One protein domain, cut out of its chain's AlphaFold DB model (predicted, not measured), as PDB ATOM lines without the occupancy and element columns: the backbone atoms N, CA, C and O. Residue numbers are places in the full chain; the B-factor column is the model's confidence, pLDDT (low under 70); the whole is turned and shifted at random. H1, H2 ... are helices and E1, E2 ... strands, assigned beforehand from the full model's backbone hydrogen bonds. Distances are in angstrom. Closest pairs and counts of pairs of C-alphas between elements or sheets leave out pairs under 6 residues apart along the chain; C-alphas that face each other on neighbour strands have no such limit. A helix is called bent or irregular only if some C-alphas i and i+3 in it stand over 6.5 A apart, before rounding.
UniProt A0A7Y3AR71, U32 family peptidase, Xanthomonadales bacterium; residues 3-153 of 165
ATOM      1  N   LEU A   3      29.315  32.134 142.136       96.56
ATOM      2  CA  LEU A   3      28.143  32.834 142.657       96.56
ATOM      3  C   LEU A   3      27.812  32.302 144.066       96.56
ATOM      4  O   LEU A   3      27.633  31.088 144.220       96.56
ATOM      5  N   PRO A   4      27.748  33.162 145.102       95.62
ATOM      6  CA  PRO A   4      27.221  32.774 146.408       95.62
ATOM      7  C   PRO A   4      25.801  32.213 146.282       95.62
ATOM      8  O   PRO A   4      24.992  32.727 145.515       95.62
ATOM      9  N   VAL A   5      25.494  31.157 147.036       93.62
ATOM     10  CA  VAL A   5      24.229  30.408 146.904       93.62
ATOM     11  C   VAL A   5      23.002  31.193 147.376       93.62
ATOM     12  O   VAL A   5      21.871  30.783 147.135       93.62
ATOM     13  N   GLU A   6      23.231  32.301 148.074       92.38
ATOM     14  CA  GLU A   6      22.226  33.236 148.562       92.38
ATOM     15  C   GLU A   6      21.811  34.277 147.509       92.38
ATOM     16  O   GLU A   6      20.852  35.010 147.746       92.38
ATOM     17  N   LEU A   7      22.530  34.378 146.382       94.75
ATOM     18  CA  LEU A   7      22.270  35.364 145.329       94.75
ATOM     19  C   LEU A   7      21.460  34.768 144.171       94.75
ATOM     20  O   LEU A   7      21.651  33.613 143.785       94.75
ATOM     21  N   GLY A   8      20.573  35.594 143.616       94.69
ATOM     22  CA  GLY A   8      19.670  35.237 142.526       94.69
ATOM     23  C   GLY A   8      20.219  35.507 141.123       94.69
ATOM     24  O   GLY A   8      21.329  36.017 140.936       94.69
ATOM     25  N   LEU A   9      19.396  35.178 140.124       94.94
ATOM     26  CA  LEU A   9      19.684  35.375 138.699       94.94
ATOM     27  C   LEU A   9      19.902  36.847 138.322       94.94
ATOM     28  O   LEU A   9      20.787  37.122 137.515       94.94
ATOM     29  N   GLU A  10      19.173  37.787 138.932       95.44
ATOM     30  CA  GLU A  10      19.352  39.227 138.677       95.44
ATOM     31  C   GLU A  10      20.774  39.670 139.048       95.44
ATOM     32  O   GLU A  10      21.501  40.248 138.241       95.44
ATOM     33  N   THR A  11      21.238  39.280 140.240       96.50
ATOM     34  CA  THR A  11      22.606  39.590 140.674       96.50
ATOM     35  C   THR A  11      23.654  38.895 139.800       96.50
ATOM     36  O   THR A  11      24.693  39.480 139.488       96.50
ATOM     37  N   LEU A  12      23.404  37.651 139.376       97.38
ATOM     38  CA  LEU A  12      24.283  36.958 138.432       97.38
ATOM     39  C   LEU A  12      24.395  37.727 137.110       97.38
ATOM     40  O   LEU A  12      25.503  37.878 136.598       97.38
ATOM     41  N   GLN A  13      23.278  38.220 136.575       97.38
ATOM     42  CA  GLN A  13      23.244  38.995 135.339       97.38
ATOM     43  C   GLN A  13      24.076  40.279 135.457       97.38
ATOM     44  O   GLN A  13      24.915  40.541 134.590       97.38
ATOM     45  N   ASP A  14      23.911  41.032 136.545       97.19
ATOM     46  CA  ASP A  14      24.667  42.264 136.796       97.19
ATOM     47  C   ASP A  14      26.178  42.018 136.891       97.19
ATOM     48  O   ASP A  14      26.986  42.765 136.326       97.19
ATOM     49  N   LEU A  15      26.573  40.942 137.578       96.88
ATOM     50  CA  LEU A  15      27.976  40.556 137.716       96.88
ATOM     51  C   LEU A  15      28.563  40.055 136.391       96.88
ATOM     52  O   LEU A  15      29.702  40.390 136.061       96.88
ATOM     53  N   GLN A  16      27.795  39.292 135.609       97.44
ATOM     54  CA  GLN A  16      28.218  38.818 134.289       97.44
ATOM     55  C   GLN A  16      28.418  39.972 133.301       97.44
ATOM     56  O   GLN A  16      29.390  39.962 132.545       97.44
ATOM     57  N   ALA A  17      27.568  41.005 133.345       97.00
ATOM     58  CA  ALA A  17      27.689  42.186 132.487       97.00
ATOM     59  C   ALA A  17      29.008  42.956 132.692       97.00
ATOM     60  O   ALA A  17      29.494  43.617 131.774       97.00
ATOM     61  N   GLN A  18      29.599  42.857 133.885       96.31
ATOM     62  CA  GLN A  18      30.854  43.519 134.256       96.31
ATOM     63  C   GLN A  18      32.031  42.541 134.380       96.31
ATOM     64  O   GLN A  18      33.111  42.917 134.846       96.31
ATOM     65  N   ARG A  19      31.845  41.278 133.973       96.38
ATOM     66  CA  ARG A  19      32.859  40.235 134.119       96.38
ATOM     67  C   ARG A  19      34.125  40.577 133.319       96.38
ATOM     68  O   ARG A  19      34.046  40.735 132.098       96.38
ATOM     69  N   PRO A  20      35.313  40.619 133.955       96.44
ATOM     70  CA  PRO A  20      36.567  40.809 133.233       96.44
ATOM     71  C   PRO A  20      36.843  39.665 132.249       96.44
ATOM     72  O   PRO A  20      36.526  38.504 132.514       96.44
ATOM     73  N   ALA A  21      37.488  39.982 131.126       95.75
ATOM     74  CA  ALA A  21      37.853  38.982 130.127       95.75
ATOM     75  C   ALA A  21      38.747  37.878 130.725       95.75
ATOM     76  O   ALA A  21      39.690  38.161 131.465       95.75
ATOM     77  N   GLY A  22      38.459  36.621 130.377       96.00
ATOM     78  CA  GLY A  22      39.227  35.453 130.820       96.00
ATOM     79  C   GLY A  22      38.907  34.955 132.234       96.00
ATOM     80  O   GLY A  22      39.530  33.998 132.680       96.00
ATOM     81  N   VAL A  23      37.952  35.568 132.941       97.56
ATOM     82  CA  VAL A  23      37.470  35.054 134.230       97.56
ATOM     83  C   VAL A  23      36.286  34.121 133.988       97.56
ATOM     84  O   VAL A  23      35.281  34.545 133.433       97.56
ATOM     85  N   GLU A  24      36.378  32.873 134.441       98.12
ATOM     86  CA  GLU A  24      35.267  31.909 134.383       98.12
ATOM     87  C   GLU A  24      34.247  32.160 135.501       98.12
ATOM     88  O   GLU A  24      34.604  32.642 136.580       98.12
ATOM     89  N   THR A  25      32.988  31.802 135.274       98.19
ATOM     90  CA  THR A  25      31.888  31.871 136.240       98.19
ATOM     91  C   THR A  25      31.380  30.463 136.556       98.19
ATOM     92  O   THR A  25      30.977  29.725 135.659       98.19
ATOM     93  N   GLU A  26      31.350  30.107 137.841       98.31
ATOM     94  CA  GLU A  26      30.781  28.857 138.351       98.31
ATOM     95  C   GLU A  26      29.483  29.129 139.123       98.31
ATOM     96  O   GLU A  26      29.423  30.031 139.965       98.31
ATOM     97  N   VAL A  27      28.467  28.299 138.884       98.00
ATOM     98  CA  VAL A  27      27.218  28.268 139.655       98.00
ATOM     99  C   VAL A  27      27.085  26.924 140.365       98.00
ATOM    100  O   VAL A  27      27.335  25.864 139.787       98.00
ATOM    101  N   PHE A  28      26.677  26.958 141.636       97.75
ATOM    102  CA  PHE A  28      26.319  25.755 142.379       97.75
ATOM    103  C   PHE A  28      25.007  25.191 141.840       97.75
ATOM    104  O   PHE A  28      23.938  25.698 142.144       97.75
ATOM    105  N   ALA A  29      25.104  24.165 141.005       97.44
ATOM    106  CA  ALA A  29      23.993  23.676 140.210       97.44
ATOM    107  C   ALA A  29      23.167  22.604 140.919       97.44
ATOM    108  O   ALA A  29      21.978  22.474 140.635       97.44
ATOM    109  N   LEU A  30      23.791  21.823 141.808       98.12
ATOM    110  CA  LEU A  30      23.087  20.812 142.587       98.12
ATOM    111  C   LEU A  30      23.764  20.508 143.925       98.12
ATOM    112  O   LEU A  30      24.976  20.300 143.983       98.12
ATOM    113  N   GLY A  31      22.966  20.398 144.987       97.25
ATOM    114  CA  GLY A  31      23.378  19.852 146.279       97.25
ATOM    115  C   GLY A  31      22.676  20.503 147.466       97.25
ATOM    116  O   GLY A  31      21.899  21.441 147.321       97.25
ATOM    117  N   ARG A  32      22.946  20.021 148.681       96.50
ATOM    118  CA  ARG A  32      22.417  20.669 149.892       96.50
ATOM    119  C   ARG A  32      23.150  21.982 150.161       96.50
ATOM    120  O   ARG A  32      24.380  22.027 150.140       96.50
ATOM    121  N   LEU A  33      22.395  23.037 150.455       95.62
ATOM    122  CA  LEU A  33      22.921  24.371 150.733       95.62
ATOM    123  C   LEU A  33      23.714  24.362 152.050       95.62
ATOM    124  O   LEU A  33      23.183  23.899 153.062       95.62
ATOM    125  N   PRO A  34      24.963  24.861 152.082       93.19
ATOM    126  CA  PRO A  34      25.744  24.971 153.311       93.19
ATOM    127  C   PRO A  34      25.303  26.200 154.120       93.19
ATOM    128  O   PRO A  34      25.733  27.311 153.845       93.19
ATOM    129  N   LEU A  35      24.460  26.005 155.137       94.38
ATOM    130  CA  LEU A  35      23.830  27.111 155.874       94.38
ATOM    131  C   LEU A  35      24.669  27.619 157.051       94.38
ATOM    132  O   LEU A  35      24.626  28.799 157.386       94.38
ATOM    133  N   ALA A  36      25.403  26.731 157.724       94.69
ATOM    134  CA  ALA A  36      26.259  27.113 158.842       94.69
ATOM    135  C   ALA A  36      27.386  26.107 159.086       94.69
ATOM    136  O   ALA A  36      27.272  24.919 158.777       94.69
ATOM    137  N   TYR A  37      28.445  26.594 159.732       93.94
ATOM    138  CA  TYR A  37      29.577  25.806 160.210       93.94
ATOM    139  C   TYR A  37      29.758  26.004 161.712       93.94
ATOM    140  O   TYR A  37      29.465  27.070 162.254       93.94
ATOM    141  N   SER A  38      30.281  24.988 162.391       91.50
ATOM    142  CA  SER A  38      30.605  25.062 163.813       91.50
ATOM    143  C   SER A  38      31.996  24.528 164.114       91.50
ATOM    144  O   SER A  38      32.503  23.638 163.440       91.50
ATOM    145  N   ALA A  39      32.595  25.023 165.196       91.38
ATOM    146  CA  ALA A  39      33.833  24.470 165.741       91.38
ATOM    147  C   ALA A  39      33.637  23.079 166.382       91.38
ATOM    148  O   ALA A  39      34.611  22.428 166.749       91.38
ATOM    149  N   ARG A  40      32.387  22.625 166.569       90.44
ATOM    150  CA  ARG A  40      32.063  21.289 167.092       90.44
ATOM    151  C   ARG A  40      31.240  20.504 166.076       90.44
ATOM    152  O   ARG A  40      30.356  21.054 165.432       90.44
ATOM    153  N   CYS A  41      31.480  19.198 166.006       95.31
ATOM    154  CA  CYS A  41      30.705  18.287 165.168       95.31
ATOM    155  C   CYS A  41      29.263  18.167 165.691       95.31
ATOM    156  O   CYS A  41      29.022  17.606 166.766       95.31
ATOM    157  N   TYR A  42      28.296  18.687 164.933       95.44
ATOM    158  CA  TYR A  42      26.880  18.576 165.258       95.44
ATOM    159  C   TYR A  42      26.385  17.136 165.159       95.44
ATOM    160  O   TYR A  42      25.587  16.736 166.004       95.44
ATOM    161  N   THR A  43      26.890  16.331 164.217       95.81
ATOM    162  CA  THR A  43      26.542  14.901 164.148       95.81
ATOM    163  C   THR A  43      26.915  14.190 165.452       95.81
ATOM    164  O   THR A  43      26.056  13.567 166.072       95.81
ATOM    165  N   ALA A  44      28.142  14.371 165.946       96.25
ATOM    166  CA  ALA A  44      28.594  13.786 167.208       96.25
ATOM    167  C   ALA A  44      27.794  14.315 168.412       96.25
ATOM    168  O   ALA A  44      27.258  13.536 169.202       96.25
ATOM    169  N   ARG A  45      27.616  15.642 168.507       94.69
ATOM    170  CA  ARG A  45      26.817  16.272 169.572       94.69
ATOM    171  C   ARG A  45      25.388  15.739 169.610       94.69
ATOM    172  O   ARG A  45      24.843  15.517 170.684       94.69
ATOM    173  N   SER A  46      24.778  15.539 168.447       94.19
ATOM    174  CA  SER A  46      23.404  15.049 168.323       94.19
ATOM    175  C   SER A  46      23.228  13.603 168.818       94.19
ATOM    176  O   SER A  46      22.099  13.147 169.001       94.19
ATOM    177  N   LEU A  47      24.339  12.897 169.041       95.00
ATOM    178  CA  LEU A  47      24.432  11.552 169.605       95.00
ATOM    179  C   LEU A  47      25.058  11.564 171.009       95.00
ATOM    180  O   LEU A  47      25.457  10.522 171.515       95.00
ATOM    181  N   ASN A  48      25.126  12.742 171.640       95.56
ATOM    182  CA  ASN A  48      25.700  12.969 172.966       95.56
ATOM    183  C   ASN A  48      27.180  12.569 173.099       95.56
ATOM    184  O   ASN A  48      27.645  12.292 174.202       95.56
ATOM    185  N   LEU A  49      27.932  12.578 171.994       95.94
ATOM    186  CA  LEU A  49      29.377  12.364 172.024       95.94
ATOM    187  C   LEU A  49      30.119  13.652 172.431       95.94
ATOM    188  O   LEU A  49      29.678  14.760 172.087       95.94
ATOM    189  N   PRO A  50      31.244  13.540 173.161       92.62
ATOM    190  CA  PRO A  50      32.055  14.689 173.541       92.62
ATOM    191  C   PRO A  50      32.748  15.312 172.321       92.62
ATOM    192  O   PRO A  50      32.965  14.676 171.294       92.62
ATOM    193  N   LYS A  51      33.130  16.590 172.441       88.06
ATOM    194  CA  LYS A  51      33.758  17.342 171.337       88.06
ATOM    195  C   LYS A  51      35.097  16.737 170.875       88.06
ATOM    196  O   LYS A  51      35.430  16.882 169.705       88.06
ATOM    197  N   ASP A  52      35.829  16.100 171.791       92.38
ATOM    198  CA  ASP A  52      37.196  15.607 171.580       92.38
ATOM    199  C   ASP A  52      37.228  14.138 171.111       92.38
ATOM    200  O   ASP A  52      38.288  13.635 170.757       92.38
ATOM    201  N   ASP A  53      36.074  13.459 171.071       94.44
ATOM    202  CA  ASP A  53      35.930  12.089 170.560       94.44
ATOM    203  C   ASP A  53      34.628  11.960 169.752       94.44
ATOM    204  O   ASP A  53      33.583  11.531 170.241       94.44
ATOM    205  N   CYS A  54      34.673  12.399 168.490       93.69
ATOM    206  CA  CYS A  54      33.513  12.367 167.596       93.69
ATOM    207  C   CYS A  54      33.229  10.975 167.006       93.69
ATOM    208  O   CYS A  54      32.196  10.800 166.355       93.69
ATOM    209  N   GLN A  55      34.154  10.024 167.185       95.44
ATOM    210  CA  GLN A  55      34.080   8.636 166.711       95.44
ATOM    211  C   GLN A  55      33.801   8.477 165.208       95.44
ATOM    212  O   GLN A  55      33.258   7.462 164.785       95.44
ATOM    213  N   PHE A  56      34.120   9.491 164.391       93.88
ATOM    214  CA  PHE A  56      33.810   9.524 162.952       93.88
ATOM    215  C   PHE A  56      32.347   9.194 162.634       93.88
ATOM    216  O   PHE A  56      32.019   8.638 161.589       93.88
ATOM    217  N   LYS A  57      31.442   9.566 163.545       94.50
ATOM    218  CA  LYS A  57      30.056   9.102 163.535       94.50
ATOM    219  C   LYS A  57      29.249   9.536 162.306       94.50
ATOM    220  O   LYS A  57      28.185   8.990 162.055       94.50
ATOM    221  N   CYS A  58      29.751  10.502 161.531       93.12
ATOM    222  CA  CYS A  58      29.202  10.866 160.225       93.12
ATOM    223  C   CYS A  58      29.248   9.730 159.193       93.12
ATOM    224  O   CYS A  58      28.411   9.738 158.301       93.12
ATOM    225  N   ILE A  59      30.141   8.741 159.321       94.44
ATOM    226  CA  ILE A  59      30.210   7.589 158.401       94.44
ATOM    227  C   ILE A  59      28.897   6.788 158.409       94.44
ATOM    228  O   ILE A  59      28.462   6.309 157.365       94.44
ATOM    229  N   ASP A  60      28.222   6.717 159.558       95.81
ATOM    230  CA  ASP A  60      26.923   6.042 159.699       95.81
ATOM    231  C   ASP A  60      25.769   6.815 159.026       95.81
ATOM    232  O   ASP A  60      24.655   6.304 158.917       95.81
ATOM    233  N   TYR A  61      26.018   8.055 158.596       95.31
ATOM    234  CA  TYR A  61      25.052   8.945 157.953       95.31
ATOM    235  C   TYR A  61      25.665   9.517 156.669       95.31
ATOM    236  O   TYR A  61      26.031  10.694 156.638       95.31
ATOM    237  N   PRO A  62      25.800   8.712 155.605       93.12
ATOM    238  CA  PRO A  62      26.543   9.117 154.414       93.12
ATOM    239  C   PRO A  62      25.897  10.285 153.647       93.12
ATOM    240  O   PRO A  62      26.604  11.063 153.017       93.12
ATOM    241  N   ASP A  63      24.579  10.468 153.768       93.12
ATOM    242  CA  ASP A  63      23.847  11.655 153.292       93.12
ATOM    243  C   ASP A  63      23.593  12.692 154.404       93.12
ATOM    244  O   ASP A  63      22.758  13.585 154.271       93.12
ATOM    245  N   GLY A  64      24.295  12.579 155.528       95.00
ATOM    246  CA  GLY A  64      24.070  13.373 156.726       95.00
ATOM    247  C   GLY A  64      22.823  12.958 157.511       95.00
ATOM    248  O   GLY A  64      21.995  12.145 157.096       95.00
ATOM    249  N   ARG A  65      22.699  13.503 158.723       95.94
ATOM    250  CA  ARG A  65      21.596  13.194 159.636       95.94
ATOM    251  C   ARG A  65      20.477  14.219 159.481       95.94
ATOM    252  O   ARG A  65      20.638  15.365 159.900       95.94
ATOM    253  N   LEU A  66      19.337  13.785 158.950       96.06
ATOM    254  CA  LEU A  66      18.132  14.603 158.827       96.06
ATOM    255  C   LEU A  66      17.564  14.995 160.201       96.06
ATOM    256  O   LEU A  66      17.362  14.155 161.083       96.06
ATOM    257  N   LEU A  67      17.282  16.283 160.358       95.12
ATOM    258  CA  LEU A  67      16.602  16.888 161.490       95.12
ATOM    259  C   LEU A  67      15.196  17.308 161.080       95.12
ATOM    260  O   LEU A  67      14.997  17.915 160.025       95.12
ATOM    261  N   LYS A  68      14.242  17.035 161.969       94.06
ATOM    262  CA  LYS A  68      12.846  17.430 161.809       94.06
ATOM    263  C   LYS A  68      12.449  18.484 162.838       94.06
ATOM    264  O   LYS A  68      12.989  18.504 163.947       94.06
ATOM    265  N   THR A  69      11.486  19.330 162.487       92.31
ATOM    266  CA  THR A  69      10.824  20.247 163.424       92.31
ATOM    267  C   THR A  69       9.975  19.482 164.448       92.31
ATOM    268  O   THR A  69       9.815  18.258 164.369       92.31
ATOM    269  N   ARG A  70       9.385  20.193 165.418       94.25
ATOM    270  CA  ARG A  70       8.456  19.587 166.392       94.25
ATOM    271  C   ARG A  70       7.180  19.081 165.717       94.25
ATOM    272  O   ARG A  70       6.599  18.094 166.159       94.25
ATOM    273  N   GLU A  71       6.812  19.710 164.610       94.38
ATOM    274  CA  GLU A  71       5.709  19.372 163.714       94.38
ATOM    275  C   GLU A  71       6.094  18.260 162.719       94.38
ATOM    276  O   GLU A  71       5.313  17.920 161.836       94.38
ATOM    277  N   LYS A  72       7.282  17.653 162.884       91.19
ATOM    278  CA  LYS A  72       7.829  16.552 162.073       91.19
ATOM    279  C   LYS A  72       8.142  16.914 160.616       91.19
ATOM    280  O   LYS A  72       8.281  16.007 159.795       91.19
ATOM    281  N   GLN A  73       8.300  18.198 160.306       90.38
ATOM    282  CA  GLN A  73       8.715  18.646 158.976       90.38
ATOM    283  C   GLN A  73      10.224  18.496 158.807       90.38
ATOM    284  O   GLN A  73      10.978  18.804 159.729       90.38
ATOM    285  N   ASP A  74      10.657  18.035 157.639       93.06
ATOM    286  CA  ASP A  74      12.072  17.958 157.284       93.06
ATOM    287  C   ASP A  74      12.650  19.365 157.155       93.06
ATOM    288  O   ASP A  74      12.081  20.214 156.473       93.06
ATOM    289  N   PHE A  75      13.756  19.632 157.854       91.50
ATOM    290  CA  PHE A  75      14.250  21.000 158.009       91.50
ATOM    291  C   PHE A  75      15.728  21.149 157.653       91.50
ATOM    292  O   PHE A  75      16.078  21.890 156.736       91.50
ATOM    293  N   LEU A  76      16.605  20.417 158.344       95.75
ATOM    294  CA  LEU A  76      18.059  20.548 158.201       95.75
ATOM    295  C   LEU A  76      18.739  19.187 158.145       95.75
ATOM    296  O   LEU A  76      18.209  18.201 158.646       95.75
ATOM    297  N   VAL A  77      19.953  19.149 157.609       97.12
ATOM    298  CA  VAL A  77      20.824  17.969 157.633       97.12
ATOM    299  C   VAL A  77      22.117  18.305 158.367       97.12
ATOM    300  O   VAL A  77      22.751  19.326 158.102       97.12
ATOM    301  N   LEU A  78      22.512  17.447 159.310       96.88
ATOM    302  CA  LEU A  78      23.805  17.535 159.988       96.88
ATOM    303  C   LEU A  78      24.835  16.682 159.256       96.88
ATOM    304  O   LEU A  78      24.706  15.456 159.221       96.88
ATOM    305  N   ASN A  79      25.888  17.317 158.754       95.00
ATOM    306  CA  ASN A  79      26.999  16.647 158.088       95.00
ATOM    307  C   ASN A  79      28.324  17.022 158.765       95.00
ATOM    308  O   ASN A  79      29.024  17.962 158.386       95.00
ATOM    309  N   GLY A  80      28.630  16.336 159.867       94.81
ATOM    310  CA  GLY A  80      29.799  16.637 160.681       94.81
ATOM    311  C   GLY A  80      29.666  17.999 161.362       94.81
ATOM    312  O   GLY A  80      28.841  18.173 162.261       94.81
ATOM    313  N   ILE A  81      30.500  18.956 160.956       94.94
ATOM    314  CA  ILE A  81      30.489  20.341 161.459       94.94
ATOM    315  C   ILE A  81      29.529  21.263 160.697       94.94
ATOM    316  O   ILE A  81      29.330  22.406 161.112       94.94
ATOM    317  N   GLN A  82      28.968  20.787 159.585       95.88
ATOM    318  CA  GLN A  82      28.064  21.551 158.735       95.88
ATOM    319  C   GLN A  82      26.611  21.317 159.130       95.88
ATOM    320  O   GLN A  82      26.185  20.185 159.377       95.88
ATOM    321  N   THR A  83      25.847  22.401 159.103       96.44
ATOM    322  CA  THR A  83      24.391  22.368 159.024       96.44
ATOM    323  C   THR A  83      24.004  22.746 157.604       96.44
ATOM    324  O   THR A  83      24.389  23.810 157.117       96.44
ATOM    325  N   GLN A  84      23.261  21.871 156.938       96.75
ATOM    326  CA  GLN A  84      22.854  22.028 155.547       96.75
ATOM    327  C   GLN A  84      21.327  22.074 155.421       96.75
ATOM    328  O   GLN A  84      20.617  21.668 156.349       96.75
ATOM    329  N   SER A  85      20.814  22.534 154.278       96.25
ATOM    330  CA  SER A  85      19.390  22.393 153.944       96.25
ATOM    331  C   SER A  85      18.972  20.917 153.911       96.25
ATOM    332  O   SER A  85      19.766  20.048 153.548       96.25
ATOM    333  N   ALA A  86      17.722  20.615 154.282       95.81
ATOM    334  CA  ALA A  86      17.170  19.274 154.073       95.81
ATOM    335  C   ALA A  86      16.914  18.983 152.588       95.81
ATOM    336  O   ALA A  86      17.319  17.930 152.090       95.81
ATOM    337  N   LEU A  87      16.283  19.936 151.899       95.94
ATOM    338  CA  LEU A  87      16.054  19.899 150.458       95.94
ATOM    339  C   LEU A  87      17.359  20.116 149.687       95.94
ATOM    340  O   LEU A  87      18.314  20.720 150.190       95.94
ATOM    341  N   THR A  88      17.384  19.613 148.460       96.62
ATOM    342  CA  THR A  88      18.518  19.717 147.545       96.62
ATOM    343  C   THR A  88      18.295  20.879 146.595       96.62
ATOM    344  O   THR A  88      17.345  20.869 145.818       96.62
ATOM    345  N   HIS A  89      19.188  21.866 146.642       96.94
ATOM    346  CA  HIS A  89      19.212  22.918 145.640       96.94
ATOM    347  C   HIS A  89      19.475  22.305 144.264       96.94
ATOM    348  O   HIS A  89      20.344  21.438 144.157       96.94
ATOM    349  N   GLN A  90      18.741  22.734 143.240       96.75
ATOM    350  CA  GLN A  90      18.944  22.307 141.858       96.75
ATOM    351  C   GLN A  90      18.573  23.423 140.873       96.75
ATOM    352  O   GLN A  90      17.663  24.204 141.155       96.75
ATOM    353  N   VAL A  91      19.246  23.477 139.722       96.25
ATOM    354  CA  VAL A  91      19.066  24.539 138.707       96.25
ATOM    355  C   VAL A  91      18.735  24.006 137.310       96.25
ATOM    356  O   VAL A  91      18.953  24.699 136.319       96.25
ATOM    357  N   LEU A  92      18.265  22.760 137.200       96.44
ATOM    358  CA  LEU A  92      18.116  22.055 135.925       96.44
ATOM    359  C   LEU A  92      17.306  22.880 134.916       96.44
ATOM    360  O   LEU A  92      17.769  23.103 133.800       96.44
ATOM    361  N   ASP A  93      16.160  23.414 135.341       94.06
ATOM    362  CA  ASP A  93      15.266  24.205 134.483       94.06
ATOM    363  C   ASP A  93      15.858  25.571 134.097       94.06
ATOM    364  O   ASP A  93      15.429  26.185 133.122       94.06
ATOM    365  N   GLN A  94      16.859  26.048 134.843       94.75
ATOM    366  CA  GLN A  94      17.561  27.309 134.593       94.75
ATOM    367  C   GLN A  94      18.779  27.130 133.671       94.75
ATOM    368  O   GLN A  94      19.397  28.121 133.291       94.75
ATOM    369  N   ILE A  95      19.138  25.907 133.257       96.06
ATOM    370  CA  ILE A  95      20.309  25.664 132.391       96.06
ATOM    371  C   ILE A  95      20.309  26.526 131.113       96.06
ATOM    372  O   ILE A  95      21.358  27.105 130.813       96.06
ATOM    373  N   PRO A  96      19.196  26.674 130.359       94.44
ATOM    374  CA  PRO A  96      19.178  27.528 129.170       94.44
ATOM    375  C   PRO A  96      19.500  28.996 129.482       94.44
ATOM    376  O   PRO A  96      20.247  29.636 128.742       94.44
ATOM    377  N   GLU A  97      18.981  29.514 130.596       94.81
ATOM    378  CA  GLU A  97      19.216  30.884 131.056       94.81
ATOM    379  C   GLU A  97      20.658  31.078 131.533       94.81
ATOM    380  O   GLU A  97      21.339  31.992 131.071       94.81
ATOM    381  N   LEU A  98      21.179  30.169 132.364       96.44
ATOM    382  CA  LEU A  98      22.568  30.195 132.837       96.44
ATOM    383  C   LEU A  98      23.564  30.144 131.670       96.44
ATOM    384  O   LEU A  98      24.561  30.870 131.661       96.44
ATOM    385  N   LYS A  99      23.271  29.334 130.646       95.62
ATOM    386  CA  LYS A  99      24.050  29.288 129.404       95.62
ATOM    387  C   LYS A  99      23.980  30.618 128.651       95.62
ATOM    388  O   LYS A  99      25.009  31.098 128.180       95.62
ATOM    389  N   GLY A 100      22.794  31.224 128.558       95.44
ATOM    390  CA  GLY A 100      22.595  32.546 127.954       95.44
ATOM    391  C   GLY A 100      23.355  33.665 128.673       95.44
ATOM    392  O   GLY A 100      23.885  34.559 128.019       95.44
ATOM    393  N   LEU A 101      23.484  33.572 130.000       96.62
ATOM    394  CA  LEU A 101      24.272  34.485 130.834       96.62
ATOM    395  C   LEU A 101      25.788  34.229 130.768       96.62
ATOM    396  O   LEU A 101      26.557  34.956 131.395       96.62
ATOM    397  N   GLY A 102      26.240  33.208 130.034       96.69
ATOM    398  CA  GLY A 102      27.661  32.887 129.895       96.69
ATOM    399  C   GLY A 102      28.279  32.284 131.158       96.69
ATOM    400  O   GLY A 102      29.428  32.592 131.479       96.69
ATOM    401  N   VAL A 103      27.520  31.480 131.911       98.00
ATOM    402  CA  VAL A 103      28.071  30.631 132.980       98.00
ATOM    403  C   VAL A 103      28.903  29.511 132.358       98.00
ATOM    404  O   VAL A 103      28.440  28.826 131.447       98.00
ATOM    405  N   ASP A 104      30.122  29.315 132.861       98.12
ATOM    406  CA  ASP A 104      31.086  28.362 132.301       98.12
ATOM    407  C   ASP A 104      31.000  26.992 132.986       98.12
ATOM    408  O   ASP A 104      31.174  25.956 132.343       98.12
ATOM    409  N   ILE A 105      30.721  26.976 134.295       98.38
ATOM    410  CA  ILE A 105      30.793  25.766 135.123       98.38
ATOM    411  C   ILE A 105      29.513  25.596 135.946       98.38
ATOM    412  O   ILE A 105      29.091  26.491 136.679       98.38
ATOM    413  N   LEU A 106      28.933  24.396 135.876       98.19
ATOM    414  CA  LEU A 106      27.865  23.936 136.761       98.19
ATOM    415  C   LEU A 106      28.453  22.962 137.786       98.19
ATOM    416  O   LEU A 106      28.866  21.856 137.439       98.19
ATOM    417  N   ARG A 107      28.498  23.362 139.060       98.12
ATOM    418  CA  ARG A 107      29.038  22.522 140.136       98.12
ATOM    419  C   ARG A 107      27.961  21.626 140.736       98.12
ATOM    420  O   ARG A 107      26.971  22.116 141.272       98.12
ATOM    421  N   ILE A 108      28.218  20.322 140.739       98.25
ATOM    422  CA  ILE A 108      27.393  19.310 141.408       98.25
ATOM    423  C   ILE A 108      28.109  18.871 142.689       98.25
ATOM    424  O   ILE A 108      29.218  18.339 142.631       98.25
ATOM    425  N   SER A 109      27.488  19.082 143.851       96.69
ATOM    426  CA  SER A 109      27.905  18.433 145.095       96.69
ATOM    427  C   SER A 109      27.365  17.005 145.111       96.69
ATOM    428  O   SER A 109      26.147  16.830 145.035       96.69
ATOM    429  N   PRO A 110      28.226  15.990 145.266       95.44
ATOM    430  CA  PRO A 110      27.789  14.606 145.343       95.44
ATOM    431  C   PRO A 110      26.810  14.359 146.493       95.44
ATOM    432  O   PRO A 110      26.936  14.933 147.577       95.44
ATOM    433  N   GLN A 111      25.887  13.439 146.251       94.69
ATOM    434  CA  GLN A 111      25.113  12.724 147.265       94.69
ATOM    435  C   GLN A 111      25.560  11.254 147.294       94.69
ATOM    436  O   GLN A 111      26.227  10.786 146.365       94.69
ATOM    437  N   PHE A 112      25.234  10.516 148.356       95.44
ATOM    438  CA  PHE A 112      25.786   9.170 148.542       95.44
ATOM    439  C   PHE A 112      25.395   8.201 147.418       95.44
ATOM    440  O   PHE A 112      26.238   7.458 146.918       95.44
ATOM    441  N   ASN A 113      24.133   8.251 146.988       95.62
ATOM    442  CA  ASN A 113      23.599   7.423 145.909       95.62
ATOM    443  C   ASN A 113      23.339   8.247 144.643       95.62
ATOM    444  O   ASN A 113      23.058   9.436 144.716       95.62
ATOM    445  N   ASP A 114      23.402   7.604 143.477       96.81
ATOM    446  CA  ASP A 114      22.924   8.142 142.190       96.81
ATOM    447  C   ASP A 114      23.634   9.387 141.622       96.81
ATOM    448  O   ASP A 114      23.258   9.852 140.548       96.81
ATOM    449  N   THR A 115      24.722   9.870 142.238       97.69
ATOM    450  CA  THR A 115      25.487  11.035 141.739       97.69
ATOM    451  C   THR A 115      25.847  10.931 140.250       97.69
ATOM    452  O   THR A 115      25.727  11.911 139.523       97.69
ATOM    453  N   ILE A 116      26.232   9.747 139.761       98.25
ATOM    454  CA  ILE A 116      26.559   9.555 138.336       98.25
ATOM    455  C   ILE A 116      25.329   9.745 137.437       98.25
ATOM    456  O   ILE A 116      25.421  10.425 136.420       98.25
ATOM    457  N   LYS A 117      24.162   9.226 137.835       98.50
ATOM    458  CA  LYS A 117      22.915   9.420 137.075       98.50
ATOM    459  C   LYS A 117      22.515  10.894 137.040       98.50
ATOM    460  O   LYS A 117      22.055  11.376 136.011       98.50
ATOM    461  N   ILE A 118      22.716  11.609 138.146       98.44
ATOM    462  CA  ILE A 118      22.467  13.052 138.224       98.44
ATOM    463  C   ILE A 118      23.385  13.804 137.252       98.44
ATOM    464  O   ILE A 118      22.906  14.648 136.497       98.44
ATOM    465  N   ILE A 119      24.678  13.467 137.207       98.50
ATOM    466  CA  ILE A 119      25.619  14.046 136.236       98.50
ATOM    467  C   ILE A 119      25.138  13.796 134.801       98.50
ATOM    468  O   ILE A 119      25.119  14.729 134.001       98.50
ATOM    469  N   ASP A 120      24.687  12.580 134.482       98.38
ATOM    470  CA  ASP A 120      24.165  12.253 133.151       98.38
ATOM    471  C   ASP A 120      22.912  13.069 132.791       98.38
ATOM    472  O   ASP A 120      22.749  13.471 131.636       98.38
ATOM    473  N   ILE A 121      22.027  13.332 133.758       98.31
ATOM    474  CA  ILE A 121      20.843  14.186 133.575       98.31
ATOM    475  C   ILE A 121      21.265  15.619 133.238       98.31
ATOM    476  O   ILE A 121      20.822  16.160 132.223       98.31
ATOM    477  N   PHE A 122      22.162  16.209 134.033       98.25
ATOM    478  CA  PHE A 122      22.681  17.556 133.779       98.25
ATOM    479  C   PHE A 122      23.415  17.636 132.439       98.25
ATOM    480  O   PHE A 122      23.223  18.586 131.687       98.25
ATOM    481  N   HIS A 123      24.203  16.616 132.098       97.94
ATOM    482  CA  HIS A 123      24.892  16.548 130.816       97.94
ATOM    483  C   HIS A 123      23.904  16.522 129.642       97.94
ATOM    484  O   HIS A 123      24.074  17.277 128.689       97.94
ATOM    485  N   LYS A 124      22.837  15.712 129.705       97.88
ATOM    486  CA  LYS A 124      21.783  15.690 128.671       97.88
ATOM    487  C   LYS A 124      21.081  17.040 128.536       97.88
ATOM    488  O   LYS A 124      20.836  17.476 127.413       97.88
ATOM    489  N   ALA A 125      20.805  17.709 129.656       97.12
ATOM    490  CA  ALA A 125      20.153  19.016 129.680       97.12
ATOM    491  C   ALA A 125      20.945  20.114 128.943       97.12
ATOM    492  O   ALA A 125      20.351  21.075 128.467       97.12
ATOM    493  N   LEU A 126      22.262  19.961 128.752       95.69
ATOM    494  CA  LEU A 126      23.063  20.905 127.954       95.69
ATOM    495  C   LEU A 126      22.718  20.902 126.452       95.69
ATOM    496  O   LEU A 126      23.069  21.852 125.740       95.69
ATOM    497  N   PHE A 127      22.062  19.840 125.971       94.88
ATOM    498  CA  PHE A 127      21.819  19.578 124.547       94.88
ATOM    499  C   PHE A 127      20.334  19.519 124.164       94.88
ATOM    500  O   PHE A 127      20.024  19.291 122.995       94.88
ATOM    501  N   THR A 128      19.411  19.722 125.107       93.31
ATOM    502  CA  THR A 128      17.962  19.731 124.853       93.31
ATOM    503  C   THR A 128      17.303  20.943 125.502       93.31
ATOM    504  O   THR A 128      17.763  21.424 126.531       93.31
ATOM    505  N   ASN A 129      16.210  21.417 124.901       85.62
ATOM    506  CA  ASN A 129      15.363  22.460 125.485       85.62
ATOM    507  C   ASN A 129      14.138  21.881 126.212       85.62
ATOM    508  O   ASN A 129      13.518  22.588 127.000       85.62
ATOM    509  N   ASP A 130      13.774  20.622 125.950       91.50
ATOM    510  CA  ASP A 130      12.736  19.933 126.720       91.50
ATOM    511  C   ASP A 130      13.379  19.251 127.927       91.50
ATOM    512  O   ASP A 130      14.064  18.231 127.798       91.50
ATOM    513  N   LEU A 131      13.184  19.872 129.088       94.12
ATOM    514  CA  LEU A 131      13.747  19.454 130.367       94.12
ATOM    515  C   LEU A 131      12.732  18.712 131.237       94.12
ATOM    516  O   LEU A 131      13.126  18.163 132.258       94.12
ATOM    517  N   THR A 132      11.464  18.627 130.825       93.25
ATOM    518  CA  THR A 132      10.361  18.109 131.651       93.25
ATOM    519  C   THR A 132      10.665  16.705 132.176       93.25
ATOM    520  O   THR A 132      10.717  16.469 133.378       93.25
ATOM    521  N   SER A 133      10.990  15.780 131.269       94.44
ATOM    522  CA  SER A 133      11.323  14.404 131.655       94.44
ATOM    523  C   SER A 133      12.624  14.303 132.459       94.44
ATOM    524  O   SER A 133      12.772  13.414 133.292       94.44
ATOM    525  N   LEU A 134      13.588  15.196 132.224       97.00
ATOM    526  CA  LEU A 134      14.843  15.228 132.973       97.00
ATOM    527  C   LEU A 134      14.624  15.740 134.402       97.00
ATOM    528  O   LEU A 134      15.239  15.215 135.326       97.00
ATOM    529  N   HIS A 135      13.728  16.711 134.576       95.38
ATOM    530  CA  HIS A 135      13.319  17.260 135.862       95.38
ATOM    531  C   HIS A 135      12.617  16.212 136.724       95.38
ATOM    532  O   HIS A 135      12.981  16.030 137.889       95.38
ATOM    533  N   ASP A 136      11.658  15.487 136.145       94.94
ATOM    534  CA  ASP A 136      10.939  14.417 136.845       94.94
ATOM    535  C   ASP A 136      11.916  13.327 137.303       94.94
ATOM    536  O   ASP A 136      11.984  12.998 138.488       94.94
ATOM    537  N   ASN A 137      12.772  12.858 136.386       96.81
ATOM    538  CA  ASN A 137      13.813  11.878 136.698       96.81
ATOM    539  C   ASN A 137      14.785  12.382 137.772       96.81
ATOM    540  O   ASN A 137      15.207  11.604 138.620       96.81
ATOM    541  N   LEU A 138      15.176  13.662 137.742       97.50
ATOM    542  CA  LEU A 138      16.059  14.232 138.756       97.50
ATOM    543  C   LEU A 138      15.386  14.217 140.125       97.50
ATOM    544  O   LEU A 138      16.003  13.787 141.095       97.50
ATOM    545  N   THR A 139      14.132  14.664 140.194       95.62
ATOM    546  CA  THR A 139      13.359  14.778 141.435       95.62
ATOM    547  C   THR A 139      13.245  13.438 142.160       95.62
ATOM    548  O   THR A 139      13.404  13.399 143.379       95.62
ATOM    549  N   GLU A 140      13.065  12.336 141.428       96.50
ATOM    550  CA  GLU A 140      13.023  10.979 141.995       96.50
ATOM    551  C   GLU A 140      14.346  10.528 142.644       96.50
ATOM    552  O   GLU A 140      14.340   9.661 143.518       96.50
ATOM    553  N   LEU A 141      15.482  11.110 142.244       97.31
ATOM    554  CA  LEU A 141      16.809  10.767 142.774       97.31
ATOM    555  C   LEU A 141      17.196  11.588 144.014       97.31
ATOM    556  O   LEU A 141      18.196  11.275 144.670       97.31
ATOM    557  N   LEU A 142      16.452  12.651 144.334       95.81
ATOM    558  CA  LEU A 142      16.794  13.554 145.431       95.81
ATOM    559  C   LEU A 142      16.325  12.980 146.779       95.81
ATOM    560  O   LEU A 142      15.144  12.673 146.929       95.81
ATOM    561  N   PRO A 143      17.188  12.906 147.815       92.94
ATOM    562  CA  PRO A 143      16.862  12.189 149.055       92.94
ATOM    563  C   PRO A 143      15.638  12.691 149.835       92.94
ATOM    564  O   PRO A 143      15.061  11.939 150.615       92.94
ATOM    565  N   VAL A 144      15.294  13.974 149.697       93.56
ATOM    566  CA  VAL A 144      14.172  14.616 150.416       93.56
ATOM    567  C   VAL A 144      13.264  15.358 149.441       93.56
ATOM    568  O   VAL A 144      12.046  15.318 149.570       93.56
ATOM    569  N   GLY A 145      13.863  16.040 148.470       94.00
ATOM    570  CA  GLY A 145      13.159  16.815 147.461       94.00
ATOM    571  C   GLY A 145      14.005  17.995 146.986       94.00
ATOM    572  O   GLY A 145      15.063  18.269 147.572       94.00
ATOM    573  N   PRO A 146      13.569  18.676 145.920       95.69
ATOM    574  CA  PRO A 146      14.285  19.799 145.338       95.69
ATOM    575  C   PRO A 146      13.938  21.139 146.009       95.69
ATOM    576  O   PRO A 146      12.885  21.297 146.620       95.69
ATOM    577  N   CYS A 147      14.819  22.125 145.857       95.06
ATOM    578  CA  CYS A 147      14.543  23.545 146.076       95.06
ATOM    579  C   CYS A 147      15.354  24.409 145.099       95.06
ATOM    580  O   CYS A 147      16.363  23.971 144.550       95.06
ATOM    581  N   ASN A 148      14.916  25.640 144.850       94.75
ATOM    582  CA  ASN A 148      15.669  26.620 144.055       94.75
ATOM    583  C   ASN A 148      15.377  28.079 144.437       94.75
ATOM    584  O   ASN A 148      15.799  28.986 143.727       94.75
ATOM    585  N   GLY A 149      14.705  28.315 145.568       93.50
ATOM    586  CA  GLY A 149      14.172  29.622 145.932       93.50
ATOM    587  C   GLY A 149      15.167  30.780 145.886       93.50
ATOM    588  O   GLY A 149      14.849  31.781 145.261       93.50
ATOM    589  N   TYR A 150      16.375  30.653 146.449       93.75
ATOM    590  CA  TYR A 150      17.351  31.758 146.420       93.75
ATOM    591  C   TYR A 150      17.731  32.190 145.003       93.75
ATOM    592  O   TYR A 150      17.813  33.384 144.735       93.75
ATOM    593  N   LEU A 151      17.890  31.234 144.082       93.12
ATOM    594  CA  LEU A 151      18.237  31.531 142.693       93.12
ATOM    595  C   LEU A 151      17.141  32.358 141.999       93.12
ATOM    596  O   LEU A 151      17.445  33.225 141.186       93.12
ATOM    597  N   VAL A 152      15.878  32.103 142.351       91.31
ATOM    598  CA  VAL A 152      14.692  32.798 141.822       91.31
ATOM    599  C   VAL A 152      14.142  33.859 142.785       91.31
ATOM    600  O   VAL A 152      12.972  34.225 142.693       91.31
ATOM    601  N   GLU A 153      14.970  34.322 143.726       90.31
ATOM    602  CA  GLU A 153      14.679  35.428 144.653       90.31
ATOM    603  C   GLU A 153      13.455  35.208 145.560       90.31
ATOM    604  O   GLU A 153      12.699  36.116 145.905       90.31
TER     605      GLU A 153
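This is residues 3 to 153 of the 165 residues of the protein "U32 family peptidase" of Xanthomonadales bacterium (UniProt A0A7Y3AR71). Two long strands, E1 and E4, both sharply bent, run side by side through the core of a strongly twisted, curled sheet and join the two ends of the domain. At one end are the hairpin E2 and E3 and the small helices H2 and H3; at the other are E5, H4 and the helical hairpin H5 and H6, with H1 near H4. The printed part has 151 residues, with six named helices and five named strands that follow along the chain as H1 E1 H2 H3 E2 E3 E4 H4 E5 H5 H6; the mixed sheet runs E2 E3 E4 E1 E5, and the class is mixed, helices and strands. It is only just compact, close to loose, with a radius of gyration of the C-alphas of 17.3 A and spans of 49 by 35 by 29 A.

E1, residues 26 to 37, begins at C-alpha 26 (30.781, 28.857, 138.351) and measures 22.1 A; E4 is residues 82 to 90, 19.2 A. E3 is residues 74 to 79, E2 65 to 68 and E5 105 to 108. H5, residues 115 to 125, measures 15.4 A; H6, residues 132 to 141, measures 14.8 A and ends at C-alpha 141 (16.809, 10.767, 142.774). H4 is residues 92 to 100, H1 9 to 17, H2 42 to 45 and H3 57 to 60. H4 is irregular: C-alphas 93 and 96 are 7.4 A apart.

E1 bends by 100 degrees at residue 30 and pairs with E5, parallel, over residues 26 to 30 (N 29 to O 107, 2.8 A), and with E4, antiparallel, over 30 to 37 (N 89 to O 31, 2.8 A). E4 bends by 79 degrees at residue 87. E2, E3 and E4 form a meander, each strand the antiparallel neighbour of the one before, with N 67 and O 76 at 2.7 A and N 84 and O 77 at 2.8 A. H2 only grazes the sheet and touches H3, closest at the C-alphas of Ala 44 and Lys 57, 6.1 A; H3, only just on the sheet with 5 pairs of C-alphas within 10 A, only grazes it too. H4 is over E1 and E5 at a height over the sheet of 10.3 A; on the local plane, fitted to just 6 C-alphas of the sheet, it stands at 59.8 degrees to E1, only just slantwise to the strands. H5, which only grazes the sheet, touches H6 at a shallow tilt of 10 degrees, opposite ways, closest at the C-alphas of Ile 121 and Leu 134, 6.1 A. H4 and H5 only just touch, only at their ends, with 3 pairs of C-alphas within 8 A, the closest those of Leu 92 and Phe 122, 6.8 A. H6 is not on the sheet, but only just, with 4 pairs of C-alphas within 10 A; H1 is not on it and is near H4. Every O i to N i+4 pair is within hydrogen-bond range in H1 and H5, against 3 of 5 in H4 and 5 of 6 in H6; H2 and H3 are too short for such a pair.

The C-alphas of Ala 21 and Asn 48, 51.6 A apart, are the two farthest apart. The printed part has no cut. The link from H2 to H3, 11 residues, is long. Residues 142 to 153 hold no named element, though residues 146 to 147 pair in parallel with residues 88 to 89 of E4. The mean pLDDT of the printed part is 95.4, and no printed residue is under 70.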